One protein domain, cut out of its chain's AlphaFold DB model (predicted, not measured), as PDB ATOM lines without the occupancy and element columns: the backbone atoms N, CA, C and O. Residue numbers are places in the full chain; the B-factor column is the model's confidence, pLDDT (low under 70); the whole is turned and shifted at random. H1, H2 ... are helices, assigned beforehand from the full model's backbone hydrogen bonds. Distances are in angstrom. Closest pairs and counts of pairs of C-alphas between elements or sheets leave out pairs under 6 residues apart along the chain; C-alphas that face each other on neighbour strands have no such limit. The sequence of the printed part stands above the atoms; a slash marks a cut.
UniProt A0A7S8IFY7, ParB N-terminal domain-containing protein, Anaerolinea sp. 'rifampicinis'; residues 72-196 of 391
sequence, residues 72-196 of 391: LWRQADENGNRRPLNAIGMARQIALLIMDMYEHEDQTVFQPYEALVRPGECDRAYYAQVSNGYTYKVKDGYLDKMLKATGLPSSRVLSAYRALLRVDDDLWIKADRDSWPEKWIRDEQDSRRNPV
ATOM      1  N   LEU A  72      13.337   7.071  40.776       93.56
ATOM      2  CA  LEU A  72      12.281   8.065  40.555       93.56
ATOM      3  C   LEU A  72      11.463   8.359  41.824       93.56
ATOM      4  O   LEU A  72      10.968   9.473  41.992       93.56
ATOM      5  N   TRP A  73      11.348   7.402  42.750       94.44
ATOM      6  CA  TRP A  73      10.652   7.599  44.028       94.44
ATOM      7  C   TRP A  73      11.440   8.486  44.986       94.44
ATOM      8  O   TRP A  73      10.852   9.343  45.645       94.44
ATOM      9  N   ARG A  74      12.763   8.308  45.043       90.31
ATOM     10  CA  ARG A  74      13.662   9.169  45.820       90.31
ATOM     11  C   ARG A  74      13.678  10.584  45.256       90.31
ATOM     12  O   ARG A  74      13.508  11.541  46.006       90.31
ATOM     13  N   GLN A  75      13.805  10.711  43.934       90.38
ATOM     14  CA  GLN A  75      13.722  12.001  43.250       90.38
ATOM     15  C   GLN A  75      12.375  12.682  43.527       90.38
ATOM     16  O   GLN A  75      12.307  13.893  43.748       90.38
ATOM     17  N   ALA A  76      11.294  11.899  43.546       92.31
ATOM     18  CA  ALA A  76       9.974  12.411  43.840       92.31
ATOM     19  C   ALA A  76       9.855  12.967  45.264       92.31
ATOM     20  O   ALA A  76       9.398  14.100  45.416       92.31
ATOM     21  N   ASP A  77      10.311  12.208  46.260       91.00
ATOM     22  CA  ASP A  77      10.330  12.612  47.670       91.00
ATOM     23  C   ASP A  77      11.169  13.884  47.888       91.00
ATOM     24  O   ASP A  77      10.731  14.830  48.544       91.00
ATOM     25  N   GLU A  78      12.337  13.977  47.244       86.25
ATOM     26  CA  GLU A  78      13.183  15.175  47.285       86.25
ATOM     27  C   GLU A  78      12.477  16.404  46.696       86.25
ATOM     28  O   GLU A  78      12.559  17.501  47.257       86.25
ATOM     29  N   ASN A  79      11.767  16.238  45.578       85.62
ATOM     30  CA  ASN A  79      10.997  17.316  44.961       85.62
ATOM     31  C   ASN A  79       9.782  17.713  45.812       85.62
ATOM     32  O   ASN A  79       9.501  18.906  45.941       85.62
ATOM     33  N   GLY A  80       9.096  16.742  46.420       81.56
ATOM     34  CA  GLY A  80       7.942  16.967  47.293       81.56
ATOM     35  C   GLY A  80       8.296  17.736  48.568       81.56
ATOM     36  O   GLY A  80       7.536  18.598  49.000       81.56
ATOM     37  N   ASN A  81       9.486  17.488  49.123       80.62
ATOM     38  CA  ASN A  81       9.995  18.182  50.309       80.62
ATOM     39  C   ASN A  81      10.561  19.587  50.014       80.62
ATOM     40  O   ASN A  81      10.929  20.321  50.934       80.62
ATOM     41  N   ARG A  82      10.664  19.973  48.738       75.69
ATOM     42  CA  ARG A  82      11.211  21.262  48.288       75.69
ATOM     43  C   ARG A  82      10.109  22.256  47.917       75.69
ATOM     44  O   ARG A  82       8.942  22.106  48.267       75.69
ATOM     45  N   ARG A  83      10.506  23.344  47.239       70.62
ATOM     46  CA  ARG A  83       9.584  24.325  46.652       70.62
ATOM     47  C   ARG A  83       8.560  23.560  45.796       70.62
ATOM     48  O   ARG A  83       8.989  22.776  44.949       70.62
ATOM     49  N   PRO A  84       7.251  23.768  46.005       78.69
ATOM     50  CA  PRO A  84       6.226  22.954  45.369       78.69
ATOM     51  C   PRO A  84       6.306  23.080  43.846       78.69
ATOM     52  O   PRO A  84       6.426  24.186  43.314       78.69
ATOM     53  N   LEU A  85       6.242  21.942  43.155       89.56
ATOM     54  CA  LEU A  85       6.131  21.898  41.700       89.56
ATOM     55  C   LEU A  85       4.855  22.610  41.242       89.56
ATOM     56  O   LEU A  85       3.829  22.584  41.928       89.56
ATOM     57  N   ASN A  86       4.902  23.205  40.048       94.19
ATOM     58  CA  ASN A  86       3.686  23.687  39.403       94.19
ATOM     59  C   ASN A  86       2.764  22.496  39.048       94.19
ATOM     60  O   ASN A  86       3.152  21.323  39.122       94.19
ATOM     61  N   ALA A  87       1.523  22.782  38.648       97.00
ATOM     62  CA  ALA A  87       0.534  21.731  38.444       97.00
ATOM     63  C   ALA A  87       0.886  20.740  37.322       97.00
ATOM     64  O   ALA A  87       0.595  19.548  37.440       97.00
ATOM     65  N   ILE A  88       1.536  21.215  36.257       97.88
ATOM     66  CA  ILE A  88       1.979  20.371  35.146       97.88
ATOM     67  C   ILE A  88       3.177  19.513  35.570       97.88
ATOM     68  O   ILE A  88       3.180  18.309  35.326       97.88
ATOM     69  N   GLY A  89       4.151  20.083  36.281       95.81
ATOM     70  CA  GLY A  89       5.284  19.367  36.868       95.81
ATOM     71  C   GLY A  89       4.841  18.250  37.811       95.81
ATOM     72  O   GLY A  89       5.318  17.123  37.690       95.81
ATOM     73  N   MET A  90       3.848  18.512  38.665       97.19
ATOM     74  CA  MET A  90       3.233  17.484  39.510       97.19
ATOM     75  C   MET A  90       2.563  16.380  38.672       97.19
ATOM     76  O   MET A  90       2.716  15.193  38.962       97.19
ATOM     77  N   ALA A  91       1.859  16.733  37.590       98.12
ATOM     78  CA  ALA A  91       1.258  15.747  36.690       98.12
ATOM     79  C   ALA A  91       2.310  14.872  35.976       98.12
ATOM     80  O   ALA A  91       2.120  13.657  35.884       98.12
ATOM     81  N   ARG A  92       3.429  15.460  35.519       98.06
ATOM     82  CA  ARG A  92       4.576  14.733  34.938       98.06
ATOM     83  C   ARG A  92       5.166  13.743  35.938       98.06
ATOM     84  O   ARG A  92       5.341  12.574  35.609       98.06
ATOM     85  N   GLN A  93       5.412  14.193  37.166       96.81
ATOM     86  CA  GLN A  93       5.958  13.358  38.233       96.81
ATOM     87  C   GLN A  93       5.042  12.169  38.544       96.81
ATOM     88  O   GLN A  93       5.504  11.032  38.587       96.81
ATOM     89  N   ILE A  94       3.731  12.400  38.682       98.00
ATOM     90  CA  ILE A  94       2.751  11.319  38.873       98.00
ATOM     91  C   ILE A  94       2.792  10.327  37.706       98.00
ATOM     92  O   ILE A  94       2.722   9.121  37.932       98.00
ATOM     93  N   ALA A  95       2.898  10.810  36.464       98.50
ATOM     94  CA  ALA A  95       2.983   9.936  35.299       98.50
ATOM     95  C   ALA A  95       4.224   9.034  35.351       98.50
ATOM     96  O   ALA A  95       4.087   7.827  35.171       98.50
ATOM     97  N   LEU A  96       5.394   9.595  35.671       97.50
ATOM     98  CA  LEU A  96       6.643   8.839  35.803       97.50
ATOM     99  C   LEU A  96       6.558   7.775  36.902       97.50
ATOM    100  O   LEU A  96       6.927   6.634  36.659       97.50
ATOM    101  N   LEU A  97       5.993   8.100  38.071       97.62
ATOM    102  CA  LEU A  97       5.816   7.120  39.153       97.62
ATOM    103  C   LEU A  97       4.857   5.982  38.772       97.62
ATOM    104  O   LEU A  97       5.029   4.846  39.209       97.62
ATOM    105  N   ILE A  98       3.826   6.270  37.969       98.31
ATOM    106  CA  ILE A  98       2.924   5.232  37.457       98.31
ATOM    107  C   ILE A  98       3.640   4.368  36.416       98.31
ATOM    108  O   ILE A  98       3.477   3.153  36.451       98.31
ATOM    109  N   MET A  99       4.403   4.971  35.501       98.19
ATOM    110  CA  MET A  99       5.183   4.228  34.506       98.19
ATOM    111  C   MET A  99       6.177   3.289  35.187       98.19
ATOM    112  O   MET A  99       6.118   2.089  34.948       98.19
ATOM    113  N   ASP A 100       6.969   3.812  36.123       96.88
ATOM    114  CA  ASP A 100       7.947   3.060  36.911       96.88
ATOM    115  C   ASP A 100       7.315   1.871  37.650       96.88
ATOM    116  O   ASP A 100       7.802   0.744  37.566       96.88
ATOM    117  N   MET A 101       6.165   2.088  38.300       97.56
ATOM    118  CA  MET A 101       5.404   1.024  38.963       97.56
ATOM    119  C   MET A 101       5.000  -0.093  37.986       97.56
ATOM    120  O   MET A 101       5.057  -1.271  38.333       97.56
ATOM    121  N   TYR A 102       4.546   0.252  36.780       97.69
ATOM    122  CA  TYR A 102       4.108  -0.728  35.780       97.69
ATOM    123  C   TYR A 102       5.276  -1.419  35.063       97.69
ATOM    124  O   TYR A 102       5.157  -2.592  34.705       97.69
ATOM    125  N   GLU A 103       6.393  -0.724  34.871       95.56
ATOM    126  CA  GLU A 103       7.638  -1.296  34.354       95.56
ATOM    127  C   GLU A 103       8.185  -2.352  35.316       95.56
ATOM    128  O   GLU A 103       8.451  -3.475  34.896       95.56
ATOM    129  N   HIS A 104       8.250  -2.053  36.615       93.44
ATOM    130  CA  HIS A 104       8.757  -3.002  37.606       93.44
ATOM    131  C   HIS A 104       7.808  -4.190  37.825       93.44
ATOM    132  O   HIS A 104       8.228  -5.345  37.757       93.44
ATOM    133  N   GLU A 105       6.521  -3.928  38.060       94.31
ATOM    134  CA  GLU A 105       5.578  -4.968  38.488       94.31
ATOM    135  C   GLU A 105       5.006  -5.795  37.329       94.31
ATOM    136  O   GLU A 105       4.824  -7.002  37.459       94.31
ATOM    137  N   ASP A 106       4.677  -5.147  36.207       94.75
ATOM    138  CA  ASP A 106       4.016  -5.803  35.069       94.75
ATOM    139  C   ASP A 106       4.943  -5.977  33.865       94.75
ATOM    140  O   ASP A 106       4.502  -6.505  32.843       94.75
ATOM    141  N   GLN A 107       6.199  -5.514  33.947       95.81
ATOM    142  CA  GLN A 107       7.133  -5.502  32.815       95.81
ATOM    143  C   GLN A 107       6.525  -4.785  31.597       95.81
ATOM    144  O   GLN A 107       6.733  -5.160  30.440       95.81
ATOM    145  N   THR A 108       5.700  -3.767  31.864       96.44
ATOM    146  CA  THR A 108       5.050  -2.979  30.818       96.44
ATOM    147  C   THR A 108       6.093  -2.107  30.149       96.44
ATOM    148  O   THR A 108       6.729  -1.308  30.816       96.44
ATOM    149  N   VAL A 109       6.229  -2.208  28.830       96.69
ATOM    150  CA  VAL A 109       7.148  -1.356  28.070       96.69
ATOM    151  C   VAL A 109       6.395  -0.134  27.553       96.69
ATOM    152  O   VAL A 109       5.495  -0.261  26.717       96.69
ATOM    153  N   PHE A 110       6.763   1.050  28.039       97.50
ATOM    154  CA  PHE A 110       6.270   2.317  27.507       97.50
ATOM    155  C   PHE A 110       7.096   2.766  26.299       97.50
ATOM    156  O   PHE A 110       8.239   2.355  26.096       97.50
ATOM    157  N   GLN A 111       6.500   3.603  25.453       97.81
ATOM    158  CA  GLN A 111       7.233   4.226  24.358       97.81
ATOM    159  C   GLN A 111       8.237   5.230  24.939       97.81
ATOM    160  O   GLN A 111       7.845   6.034  25.795       97.81
ATOM    161  N   PRO A 112       9.497   5.221  24.468       95.69
ATOM    162  CA  PRO A 112      10.502   6.164  24.932       95.69
ATOM    163  C   PRO A 112      10.151   7.591  24.503       95.69
ATOM    164  O   PRO A 112       9.395   7.811  23.549       95.69
ATOM    165  N   TYR A 113      10.723   8.571  25.201       94.00
ATOM    166  CA  TYR A 113      10.444   9.991  24.990       94.00
ATOM    167  C   TYR A 113      10.648  10.411  23.529       94.00
ATOM    168  O   TYR A 113       9.761  11.006  22.916       94.00
ATOM    169  N   GLU A 114      11.767  10.009  22.930       92.12
ATOM    170  CA  GLU A 114      12.166  10.366  21.567       92.12
ATOM    171  C   GLU A 114      11.249   9.766  20.494       92.12
ATOM    172  O   GLU A 114      11.223  10.249  19.361       92.12
ATOM    173  N   ALA A 115      10.488   8.717  20.827       96.06
ATOM    174  CA  ALA A 115       9.514   8.128  19.912       96.06
ATOM    175  C   ALA A 115       8.208   8.934  19.848       96.06
ATOM    176  O   ALA A 115       7.505   8.874  18.838       96.06
ATOM    177  N   LEU A 116       7.875   9.674  20.912       96.12
ATOM    178  CA  LEU A 116       6.606  10.397  21.038       96.12
ATOM    179  C   LEU A 116       6.744  11.913  20.923       96.12
ATOM    180  O   LEU A 116       5.768  12.565  20.562       96.12
ATOM    181  N   VAL A 117       7.915  12.467  21.234       94.88
ATOM    182  CA  VAL A 117       8.134  13.914  21.309       94.88
ATOM    183  C   VAL A 117       9.289  14.294  20.397       94.88
ATOM    184  O   VAL A 117      10.436  13.901  20.622       94.88
ATOM    185  N   ARG A 118       9.003  15.076  19.353       91.38
ATOM    186  CA  ARG A 118      10.061  15.629  18.500       91.38
ATOM    187  C   ARG A 118      10.619  16.920  19.099       91.38
ATOM    188  O   ARG A 118       9.922  17.614  19.840       91.38
ATOM    189  N   PRO A 119      11.854  17.309  18.738       86.00
ATOM    190  CA  PRO A 119      12.379  18.617  19.111       86.00
ATOM    191  C   PRO A 119      11.432  19.728  18.643       86.00
ATOM    192  O   PRO A 119      11.112  19.804  17.458       86.00
ATOM    193  N   GLY A 120      10.990  20.585  19.561       85.38
ATOM    194  CA  GLY A 120      10.013  21.639  19.262       85.38
ATOM    195  C   GLY A 120       8.587  21.329  19.724       85.38
ATOM    196  O   GLY A 120       7.779  22.250  19.801       85.38
ATOM    197  N   GLU A 121       8.269  20.067  20.016       92.00
ATOM    198  CA  GLU A 121       6.903  19.619  20.296       92.00
ATOM    199  C   GLU A 121       6.584  19.539  21.795       92.00
ATOM    200  O   GLU A 121       7.454  19.548  22.668       92.00
ATOM    201  N   CYS A 122       5.287  19.461  22.092       94.94
ATOM    202  CA  CYS A 122       4.790  19.300  23.448       94.94
ATOM    203  C   CYS A 122       5.188  17.932  24.020       94.94
ATOM    204  O   CYS A 122       4.926  16.887  23.427       94.94
ATOM    205  N   ASP A 123       5.743  17.932  25.228       96.94
ATOM    206  CA  ASP A 123       6.161  16.724  25.938       96.94
ATOM    207  C   ASP A 123       4.991  15.911  26.520       96.94
ATOM    208  O   ASP A 123       5.166  14.760  26.925       96.94
ATOM    209  N   ARG A 124       3.777  16.476  26.541       98.12
ATOM    210  CA  ARG A 124       2.583  15.848  27.124       98.12
ATOM    211  C   ARG A 124       2.320  14.451  26.569       98.12
ATOM    212  O   ARG A 124       1.909  13.577  27.330       98.12
ATOM    213  N   ALA A 125       2.536  14.226  25.271       97.75
ATOM    214  CA  ALA A 125       2.255  12.944  24.622       97.75
ATOM    215  C   ALA A 125       2.979  11.772  25.304       97.75
ATOM    216  O   ALA A 125       2.375  10.715  25.498       97.75
ATOM    217  N   TYR A 126       4.224  11.990  25.739       98.38
ATOM    218  CA  TYR A 126       4.999  11.006  26.484       98.38
ATOM    219  C   TYR A 126       4.320  10.640  27.807       98.38
ATOM    220  O   TYR A 126       4.009   9.474  28.039       98.38
ATOM    221  N   TYR A 127       3.991  11.629  28.640       98.50
ATOM    222  CA  TYR A 127       3.353  11.400  29.942       98.50
ATOM    223  C   TYR A 127       1.911  10.881  29.826       98.50
ATOM    224  O   TYR A 127       1.426  10.135  30.679       98.50
ATOM    225  N   ALA A 128       1.207  11.243  28.752       98.25
ATOM    226  CA  ALA A 128      -0.189  10.880  28.531       98.25
ATOM    227  C   ALA A 128      -0.418   9.380  28.285       98.25
ATOM    228  O   ALA A 128      -1.572   8.939  28.363       98.25
ATOM    229  N   GLN A 129       0.644   8.592  28.068       98.50
ATOM    230  CA  GLN A 129       0.582   7.127  27.985       98.50
ATOM    231  C   GLN A 129      -0.154   6.521  29.188       98.50
ATOM    232  O   GLN A 129      -1.009   5.654  29.025       98.50
ATOM    233  N   VAL A 130       0.074   7.063  30.388       98.31
ATOM    234  CA  VAL A 130      -0.578   6.621  31.630       98.31
ATOM    235  C   VAL A 130      -1.753   7.510  32.040       98.31
ATOM    236  O   VAL A 130      -2.192   7.502  33.188       98.31
ATOM    237  N   SER A 131      -2.342   8.275  31.122       97.62
ATOM    238  CA  SER A 131      -3.490   9.134  31.448       97.62
ATOM    239  C   SER A 131      -4.772   8.346  31.755       97.62
ATOM    240  O   SER A 131      -5.683   8.865  32.405       97.62
ATOM    241  N   ASN A 132      -4.897   7.089  31.311       96.38
ATOM    242  CA  ASN A 132      -6.078   6.265  31.573       96.38
ATOM    243  C   ASN A 132      -6.020   5.553  32.933       96.38
ATOM    244  O   ASN A 132      -5.410   4.497  33.049       96.38
ATOM    245  N   GLY A 133      -6.722   6.098  33.934       92.19
ATOM    246  CA  GLY A 133      -6.838   5.506  35.273       92.19
ATOM    247  C   GLY A 133      -7.518   4.136  35.347       92.19
ATOM    248  O   GLY A 133      -7.322   3.441  36.338       92.19
ATOM    249  N   TYR A 134      -8.274   3.726  34.323       94.44
ATOM    250  CA  TYR A 134      -8.853   2.380  34.264       94.44
ATOM    251  C   TYR A 134      -7.844   1.339  33.771       94.44
ATOM    252  O   TYR A 134      -7.835   0.218  34.267       94.44
ATOM    253  N   THR A 135      -6.994   1.714  32.812       96.56
ATOM    254  CA  THR A 135      -5.941   0.842  32.269       96.56
ATOM    255  C   THR A 135      -4.738   0.799  33.205       96.56
ATOM    256  O   THR A 135      -4.300  -0.271  33.608       96.56
ATOM    257  N   TYR A 136      -4.254   1.973  33.602       97.44
ATOM    258  CA  TYR A 136      -3.069   2.146  34.434       97.44
ATOM    259  C   TYR A 136      -3.474   2.560  35.848       97.44
ATOM    260  O   TYR A 136      -3.151   3.655  36.316       97.44
ATOM    261  N   LYS A 137      -4.296   1.751  36.513       97.31
ATOM    262  CA  LYS A 137      -4.717   2.037  37.889       97.31
ATOM    263  C   LYS A 137      -3.499   2.079  38.819       97.31
ATOM    264  O   LYS A 137      -2.561   1.309  38.651       97.31
ATOM    265  N   VAL A 138      -3.514   2.965  39.812       96.81
ATOM    266  CA  VAL A 138      -2.505   2.896  40.878       96.81
ATOM    267  C   VAL A 138      -2.755   1.598  41.643       96.81
ATOM    268  O   VAL A 138      -3.888   1.357  42.068       96.81
ATOM    269  N   LYS A 139      -1.739   0.738  41.735       95.38
ATOM    270  CA  LYS A 139      -1.845  -0.561  42.406       95.38
ATOM    271  C   LYS A 139      -1.923  -0.389  43.923       95.38
ATOM    272  O   LYS A 139      -1.522   0.643  44.470       95.38
ATOM    273  N   ASP A 140      -2.450  -1.405  44.597       90.62
ATOM    274  CA  ASP A 140      -2.535  -1.417  46.056       90.62
ATOM    275  C   ASP A 140      -1.125  -1.314  46.670       90.62
ATOM    276  O   ASP A 140      -0.154  -1.809  46.103       90.62
ATOM    277  N   GLY A 141      -0.990  -0.597  47.787       92.44
ATOM    278  CA  GLY A 141       0.304  -0.277  48.414       92.44
ATOM    279  C   GLY A 141       1.066   0.882  47.755       92.44
ATOM    280  O   GLY A 141       1.661   1.705  48.450       92.44
ATOM    281  N   TYR A 142       0.970   1.039  46.431       96.75
ATOM    282  CA  TYR A 142       1.616   2.147  45.718       96.75
ATOM    283  C   TYR A 142       0.910   3.488  45.912       96.75
ATOM    284  O   TYR A 142       1.549   4.529  45.782       96.75
ATOM    285  N   LEU A 143      -0.383   3.493  46.247       96.62
ATOM    286  CA  LEU A 143      -1.107   4.737  46.512       96.62
ATOM    287  C   LEU A 143      -0.484   5.514  47.679       96.62
ATOM    288  O   LEU A 143      -0.167   6.688  47.514       96.62
ATOM    289  N   ASP A 144      -0.265   4.863  48.820       96.38
ATOM    290  CA  ASP A 144       0.325   5.510  49.996       96.38
ATOM    291  C   ASP A 144       1.769   5.941  49.717       96.38
ATOM    292  O   ASP A 144       2.171   7.049  50.078       96.38
ATOM    293  N   LYS A 145       2.523   5.109  48.983       96.00
ATOM    294  CA  LYS A 145       3.877   5.433  48.517       96.00
ATOM    295  C   LYS A 145       3.884   6.690  47.635       96.00
ATOM    296  O   LYS A 145       4.711   7.570  47.848       96.00
ATOM    297  N   MET A 146       2.949   6.810  46.686       96.31
ATOM    298  CA  MET A 146       2.824   7.988  45.815       96.31
ATOM    299  C   MET A 146       2.424   9.228  46.600       96.31
ATOM    300  O   MET A 146       3.012  10.283  46.388       96.31
ATOM    301  N   LEU A 147       1.443   9.126  47.502       95.81
ATOM    302  CA  LEU A 147       1.008  10.266  48.312       95.81
ATOM    303  C   LEU A 147       2.140  10.776  49.205       95.81
ATOM    304  O   LEU A 147       2.351  11.985  49.270       95.81
ATOM    305  N   LYS A 148       2.916   9.867  49.809       95.06
ATOM    306  CA  LYS A 148       4.114  10.218  50.577       95.06
ATOM    307  C   LYS A 148       5.160  10.908  49.698       95.06
ATOM    308  O   LYS A 148       5.534  12.032  49.999       95.06
ATOM    309  N   ALA A 149       5.566  10.278  48.594       94.19
ATOM    310  CA  ALA A 149       6.626  10.797  47.725       94.19
ATOM    311  C   ALA A 149       6.259  12.130  47.049       94.19
ATOM    312  O   ALA A 149       7.118  12.957  46.793       94.19
ATOM    313  N   THR A 150       4.980  12.362  46.745       94.38
ATOM    314  CA  THR A 150       4.525  13.609  46.100       94.38
ATOM    315  C   THR A 150       4.092  14.690  47.093       94.38
ATOM    316  O   THR A 150       3.838  15.822  46.686       94.38
ATOM    317  N   GLY A 151       3.951  14.354  48.380       94.12
ATOM    318  CA  GLY A 151       3.388  15.243  49.399       94.12
ATOM    319  C   GLY A 151       1.898  15.564  49.203       94.12
ATOM    320  O   GLY A 151       1.381  16.510  49.801       94.12
ATOM    321  N   LEU A 152       1.183  14.817  48.354       94.75
ATOM    322  CA  LEU A 152      -0.230  15.072  48.082       94.75
ATOM    323  C   LEU A 152      -1.125  14.554  49.220       94.75
ATOM    324  O   LEU A 152      -0.938  13.442  49.708       94.75
ATOM    325  N   PRO A 153      -2.179  15.300  49.603       95.62
ATOM    326  CA  PRO A 153      -2.955  14.983  50.801       95.62
ATOM    327  C   PRO A 153      -3.955  13.836  50.610       95.62
ATOM    328  O   PRO A 153      -4.490  13.315  51.584       95.62
ATOM    329  N   SER A 154      -4.312  13.487  49.367       97.00
ATOM    330  CA  SER A 154      -5.305  12.441  49.107       97.00
ATOM    331  C   SER A 154      -5.251  11.895  47.683       97.00
ATOM    332  O   SER A 154      -4.852  12.580  46.738       97.00
ATOM    333  N   SER A 155      -5.786  10.684  47.511       96.44
ATOM    334  CA  SER A 155      -5.973  10.033  46.206       96.44
ATOM    335  C   SER A 155      -6.842  10.842  45.240       96.44
ATOM    336  O   SER A 155      -6.646  10.792  44.024       96.44
ATOM    337  N   ARG A 156      -7.787  11.628  45.772       97.00
ATOM    338  CA  ARG A 156      -8.627  12.531  44.981       97.00
ATOM    339  C   ARG A 156      -7.795  13.632  44.331       97.00
ATOM    340  O   ARG A 156      -8.003  13.916  43.156       97.00
ATOM    341  N   VAL A 157      -6.863  14.225  45.076       96.75
ATOM    342  CA  VAL A 157      -5.960  15.263  44.555       96.75
ATOM    343  C   VAL A 157      -4.984  14.663  43.543       96.75
ATOM    344  O   VAL A 157      -4.834  15.212  42.457       96.75
ATOM    345  N   LEU A 158      -4.419  13.486  43.827       96.94
ATOM    346  CA  LEU A 158      -3.589  12.744  42.867       96.94
ATOM    347  C   LEU A 158      -4.336  12.485  41.550       96.94
ATOM    348  O   LEU A 158      -3.812  12.736  40.466       96.94
ATOM    349  N   SER A 159      -5.590  12.036  41.634       97.12
ATOM    350  CA  SER A 159      -6.430  11.793  40.454       97.12
ATOM    351  C   SER A 159      -6.719  13.074  39.666       97.12
ATOM    352  O   SER A 159      -6.809  13.025  38.440       97.12
ATOM    353  N   ALA A 160      -6.854  14.211  40.354       97.06
ATOM    354  CA  ALA A 160      -7.081  15.511  39.736       97.06
ATOM    355  C   ALA A 160      -5.851  15.975  38.934       97.06
ATOM    356  O   ALA A 160      -5.980  16.268  37.748       97.06
ATOM    357  N   TYR A 161      -4.648  15.899  39.518       98.12
ATOM    358  CA  TYR A 161      -3.401  16.175  38.792       98.12
ATOM    359  C   TYR A 161      -3.178  15.212  37.627       98.12
ATOM    360  O   TYR A 161      -2.827  15.631  36.527       98.12
ATOM    361  N   ARG A 162      -3.457  13.917  37.812       98.12
ATOM    362  CA  ARG A 162      -3.365  12.935  36.726       98.12
ATOM    363  C   ARG A 162      -4.310  13.251  35.563       98.12
ATOM    364  O   ARG A 162      -3.982  12.969  34.412       98.12
ATOM    365  N   ALA A 163      -5.480  13.829  35.831       97.62
ATOM    366  CA  ALA A 163      -6.412  14.219  34.776       97.62
ATOM    367  C   ALA A 163      -5.820  15.284  33.836       97.62
ATOM    368  O   ALA A 163      -6.188  15.307  32.659       97.62
ATOM    369  N   LEU A 164      -4.855  16.086  34.312       98.38
ATOM    370  CA  LEU A 164      -4.162  17.089  33.501       98.38
ATOM    371  C   LEU A 164      -3.371  16.477  32.339       98.38
ATOM    372  O   LEU A 164      -3.184  17.134  31.326       98.38
ATOM    373  N   LEU A 165      -2.996  15.194  32.403       98.38
ATOM    374  CA  LEU A 165      -2.342  14.489  31.288       98.38
ATOM    375  C   LEU A 165      -3.206  14.434  30.009       98.38
ATOM    376  O   LEU A 165      -2.717  14.114  28.925       98.38
ATOM    377  N   ARG A 166      -4.507  14.733  30.130       97.69
ATOM    378  CA  ARG A 166      -5.489  14.753  29.036       97.69
ATOM    379  C   ARG A 166      -5.850  16.161  28.560       97.69
ATOM    380  O   ARG A 166      -6.839  16.293  27.834       97.69
ATOM    381  N   VAL A 167      -5.162  17.202  29.027       97.56
ATOM    382  CA  VAL A 167      -5.347  18.569  28.509       97.56
ATOM    383  C   VAL A 167      -4.786  18.681  27.095       97.56
ATOM    384  O   VAL A 167      -3.999  17.839  26.671       97.56
ATOM    385  N   ASP A 168      -5.218  19.700  26.360       97.44
ATOM    386  CA  ASP A 168      -4.696  19.972  25.020       97.44
ATOM    387  C   ASP A 168      -3.268  20.530  25.113       97.44
ATOM    388  O   ASP A 168      -2.943  21.237  26.068       97.44
ATOM    389  N   ASP A 169      -2.428  20.264  24.112       97.62
ATOM    390  CA  ASP A 169      -1.002  20.633  24.115       97.62
ATOM    391  C   ASP A 169      -0.780  22.145  24.309       97.62
ATOM    392  O   ASP A 169       0.049  22.556  25.120       97.62
ATOM    393  N   ASP A 170      -1.581  22.988  23.649       96.94
ATOM    394  CA  ASP A 170      -1.493  24.447  23.800       96.94
ATOM    395  C   ASP A 170      -1.804  24.900  25.232       96.94
ATOM    396  O   ASP A 170      -1.192  25.837  25.753       96.94
ATOM    397  N   LEU A 171      -2.777  24.247  25.877       97.50
ATOM    398  CA  LEU A 171      -3.129  24.532  27.263       97.50
ATOM    399  C   LEU A 171      -2.050  24.015  28.213       97.50
ATOM    400  O   LEU A 171      -1.694  24.727  29.144       97.50
ATOM    401  N   TRP A 172      -1.507  22.823  27.957       97.94
ATOM    402  CA  TRP A 172      -0.395  22.246  28.709       97.94
ATOM    403  C   TRP A 172       0.810  23.189  28.724       97.94
ATOM    404  O   TRP A 172       1.269  23.579  29.794       97.94
ATOM    405  N   ILE A 173       1.262  23.635  27.547       95.62
ATOM    406  CA  ILE A 173       2.414  24.536  27.402       95.62
ATOM    407  C   ILE A 173       2.153  25.876  28.093       95.62
ATOM    408  O   ILE A 173       3.014  26.386  28.812       95.62
ATOM    409  N   LYS A 174       0.966  26.461  27.883       95.25
ATOM    410  CA  LYS A 174       0.600  27.747  28.486       95.25
ATOM    411  C   LYS A 174       0.549  27.654  30.011       95.25
ATOM    412  O   LYS A 174       1.127  28.498  30.687       95.25
ATOM    413  N   ALA A 175      -0.119  26.631  30.535       96.62
ATOM    414  CA  ALA A 175      -0.269  26.407  31.964       96.62
ATOM    415  C   ALA A 175       1.066  26.134  32.656       96.62
ATOM    416  O   ALA A 175       1.282  26.627  33.760       96.62
ATOM    417  N   ASP A 176       1.955  25.380  32.011       94.88
ATOM    418  CA  ASP A 176       3.293  25.104  32.527       94.88
ATOM    419  C   ASP A 176       4.139  26.381  32.570       94.88
ATOM    420  O   ASP A 176       4.678  26.745  33.611       94.88
ATOM    421  N   ARG A 177       4.172  27.128  31.458       89.62
ATOM    422  CA  ARG A 177       4.923  28.388  31.341       89.62
ATOM    423  C   ARG A 177       4.483  29.435  32.360       89.62
ATOM    424  O   ARG A 177       5.313  30.173  32.888       89.62
ATOM    425  N   ASP A 178       3.178  29.540  32.569       90.31
ATOM    426  CA  ASP A 178       2.575  30.578  33.399       90.31
ATOM    427  C   ASP A 178       2.287  30.065  34.828       90.31
ATOM    428  O   ASP A 178       1.664  30.774  35.618       90.31
ATOM    429  N   SER A 179       2.740  28.846  35.164       92.69
ATOM    430  CA  SER A 179       2.569  28.171  36.460       92.69
ATOM    431  C   SER A 179       1.131  28.210  36.988       92.69
ATOM    432  O   SER A 179       0.868  28.571  38.138       92.69
ATOM    433  N   TRP A 180       0.174  27.843  36.133       95.62
ATOM    434  CA  TRP A 180      -1.246  27.875  36.474       95.62
ATOM    435  C   TRP A 180      -1.596  26.870  37.585       95.62
ATOM    436  O   TRP A 180      -1.117  25.731  37.567       95.62
ATOM    437  N   PRO A 181      -2.483  27.239  38.529       96.38
ATOM    438  CA  PRO A 181      -3.048  26.289  39.482       96.38
ATOM    439  C   PRO A 181      -3.861  25.197  38.775       96.38
ATOM    440  O   PRO A 181      -4.576  25.480  37.815       96.38
ATOM    441  N   GLU A 182      -3.838  23.971  39.307       97.12
ATOM    442  CA  GLU A 182      -4.558  22.807  38.750       97.12
ATOM    443  C   GLU A 182      -6.019  23.114  38.404       97.12
ATOM    444  O   GLU A 182      -6.475  22.825  37.296       97.12
ATOM    445  N   LYS A 183      -6.730  23.770  39.326       96.44
ATOM    446  CA  LYS A 183      -8.138  24.120  39.150       96.44
ATOM    447  C   LYS A 183      -8.368  24.984  37.909       96.44
ATOM    448  O   LYS A 183      -9.291  24.720  37.149       96.44
ATOM    449  N   TRP A 184      -7.518  25.984  37.681       97.50
ATOM    450  CA  TRP A 184      -7.657  26.889  36.538       97.50
ATOM    451  C   TRP A 184      -7.427  26.173  35.212       97.50
ATOM    452  O   TRP A 184      -8.138  26.434  34.247       97.50
ATOM    453  N   ILE A 185      -6.475  25.238  35.170       98.12
ATOM    454  CA  ILE A 185      -6.211  24.430  33.973       98.12
ATOM    455  C   ILE A 185      -7.456  23.621  33.607       98.12
ATOM    456  O   ILE A 185      -7.840  23.558  32.442       98.12
ATOM    457  N   ARG A 186      -8.119  23.028  34.603       95.88
ATOM    458  CA  ARG A 186      -9.354  22.277  34.379       95.88
ATOM    459  C   ARG A 186     -10.521  23.151  33.959       95.88
ATOM    460  O   ARG A 186     -11.201  22.791  33.005       95.88
ATOM    461  N   ASP A 187     -10.731  24.275  34.637       95.19
ATOM    462  CA  ASP A 187     -11.814  25.202  34.307       95.19
ATOM    463  C   ASP A 187     -11.652  25.706  32.856       95.19
ATOM    464  O   ASP A 187     -12.597  25.660  32.068       95.19
ATOM    465  N   GLU A 188     -10.433  26.071  32.445       96.50
ATOM    466  CA  GLU A 188     -10.113  26.448  31.060       96.50
ATOM    467  C   GLU A 188     -10.336  25.285  30.078       96.50
ATOM    468  O   GLU A 188     -10.907  25.472  29.000       96.50
ATOM    469  N   GLN A 189      -9.921  24.066  30.429       95.88
ATOM    470  CA  GLN A 189     -10.141  22.896  29.580       95.88
ATOM    471  C   GLN A 189     -11.637  22.608  29.378       95.88
ATOM    472  O   GLN A 189     -12.076  22.328  28.257       95.88
ATOM    473  N   ASP A 190     -12.427  22.673  30.449       93.75
ATOM    474  CA  ASP A 190     -13.871  22.457  30.404       93.75
ATOM    475  C   ASP A 190     -14.561  23.547  29.570       93.75
ATOM    476  O   ASP A 190     -15.452  23.243  28.770       93.75
ATOM    477  N   SER A 191     -14.076  24.789  29.663       93.62
ATOM    478  CA  SER A 191     -14.517  25.920  28.836       93.62
ATOM    479  C   SER A 191     -14.287  25.671  27.346       93.62
ATOM    480  O   SER A 191     -15.184  25.894  26.532       93.62
ATOM    481  N   ARG A 192     -13.111  25.140  26.978       94.19
ATOM    482  CA  ARG A 192     -12.772  24.783  25.587       94.19
ATOM    483  C   ARG A 192     -13.623  23.638  25.052       94.19
ATOM    484  O   ARG A 192     -14.030  23.659  23.894       94.19
ATOM    485  N   ARG A 193     -13.914  22.641  25.892       92.62
ATOM    486  CA  ARG A 193     -14.742  21.483  25.519       92.62
ATOM    487  C   ARG A 193     -16.225  21.821  25.420       92.62
ATOM    488  O   ARG A 193     -16.942  21.164  24.666       92.62
ATOM    489  N   ASN A 194     -16.703  22.798  26.189       92.50
ATOM    490  CA  ASN A 194     -18.117  23.152  26.243       92.50
ATOM    491  C   ASN A 194     -18.349  24.675  26.234       92.50
ATOM    492  O   ASN A 194     -18.799  25.245  27.235       92.50
ATOM    493  N   PRO A 195     -18.103  25.342  25.092       86.19
ATOM    494  CA  PRO A 195     -18.167  26.799  25.009       86.19
ATOM    495  C   PRO A 195     -19.572  27.352  25.293       86.19
ATOM    496  O   PRO A 195     -19.705  28.441  25.846       86.19
ATOM    497  N   VAL A 196     -20.625  26.589  24.971       85.31
ATOM    498  CA  VAL A 196     -22.027  27.000  25.172       85.31
ATOM    499  C   VAL A 196     -22.372  27.084  26.659       85.31
ATOM    500  O   VAL A 196     -22.869  28.109  27.114       85.31
TER     501      VAL A 196
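AT A GLANCE: This is residues 72 to 196 of the 391 residues of the protein "ParB N-terminal domain-containing protein" of Anaerolinea sp. 'rifampicinis' (UniProt A0A7S8IFY7). One long helix, H2, runs through the middle of a compact cluster of mostly crossed helices, with H1 and H5 packed on one side of it and H4 on another. H6 crosses H2 at nearly a right angle, H7 packs at the end of H2 that holds residues 87 to 89, and H8, packed on H6 with residues 182 to 186, runs outward from there to residue 193, shortly before the printed part ends at residue 196, while little H3 lies farther out by H4. The printed part has 125 residues with eight named helices, H1 to H8 in order, and no named strand, and its class is all helix. It is compact, with a radius of gyration of the C-alphas of 14.4 A, and spans 42 by 33 by 27 A.

HOW THE PARTS SIT: Start at H1, residues 72 to 80, which forms a helical hairpin with H2, residues 87 to 106. They touch, closest at the C-alphas of Leu 72 and Leu 97, 6.7 A apart, at a shallow tilt of 24 degrees, opposite ways. H2 is the hub and touches five other helices. H3, residues 113 to 116, only just touches H4, residues 124 to 130, with 3 pairs of C-alphas within 8 A, the closest Leu 116 and Tyr 126 at 5.7 A. Look at Ala 95 and Tyr 127, the closest C-alphas of H2 and H4, 5.6 A apart; these helices touch at a steep tilt of 44 degrees. H5, residues 142 to 150, touches H1, with the C-alphas of Asp 77 and Ala 149 closest at 4.1 A. H6, residues 155 to 166, touches H2 about perpendicular, at 82 degrees, with the C-alphas of Ala 91 and Tyr 161 closest at 5.1 A. H7, residues 169 to 177, touches H2 through residues 87 to 89 of H2 alone, closest at the C-alphas of Ile 88 and Asp 176, 5.6 A. H8, residues 182 to 193, touches H6, closest at the C-alphas of Tyr 161 and Glu 182, 6.7 A. Every O i to N i+4 pair is within hydrogen-bond range in H1, H2, H5, H7 and H8; H6 has 5 of 8, H4 1 of 3 but 4 of 4 O i to N i+3 pairs, and H3 is too short for an i+4 pair.

IN THESE COORDINATES: Find C-alpha 72 at (12.281, 8.065, 40.555), where H1 begins. H2 runs 28.0 A from C-alpha 87 at (0.534, 21.731, 38.444). H6 measures 17.8 A and H8 16.7 A, ending at C-alpha 193 at (-14.742, 21.483, 25.519).

THE WHOLE: The C-alphas of Arg 74 and Val 196 are the farthest apart, 44.9 A. The printed part has no cut, and the link from H4 to H5, 11 residues, is long. The mean pLDDT of the printed part is 94.6, and no printed residue is under 70.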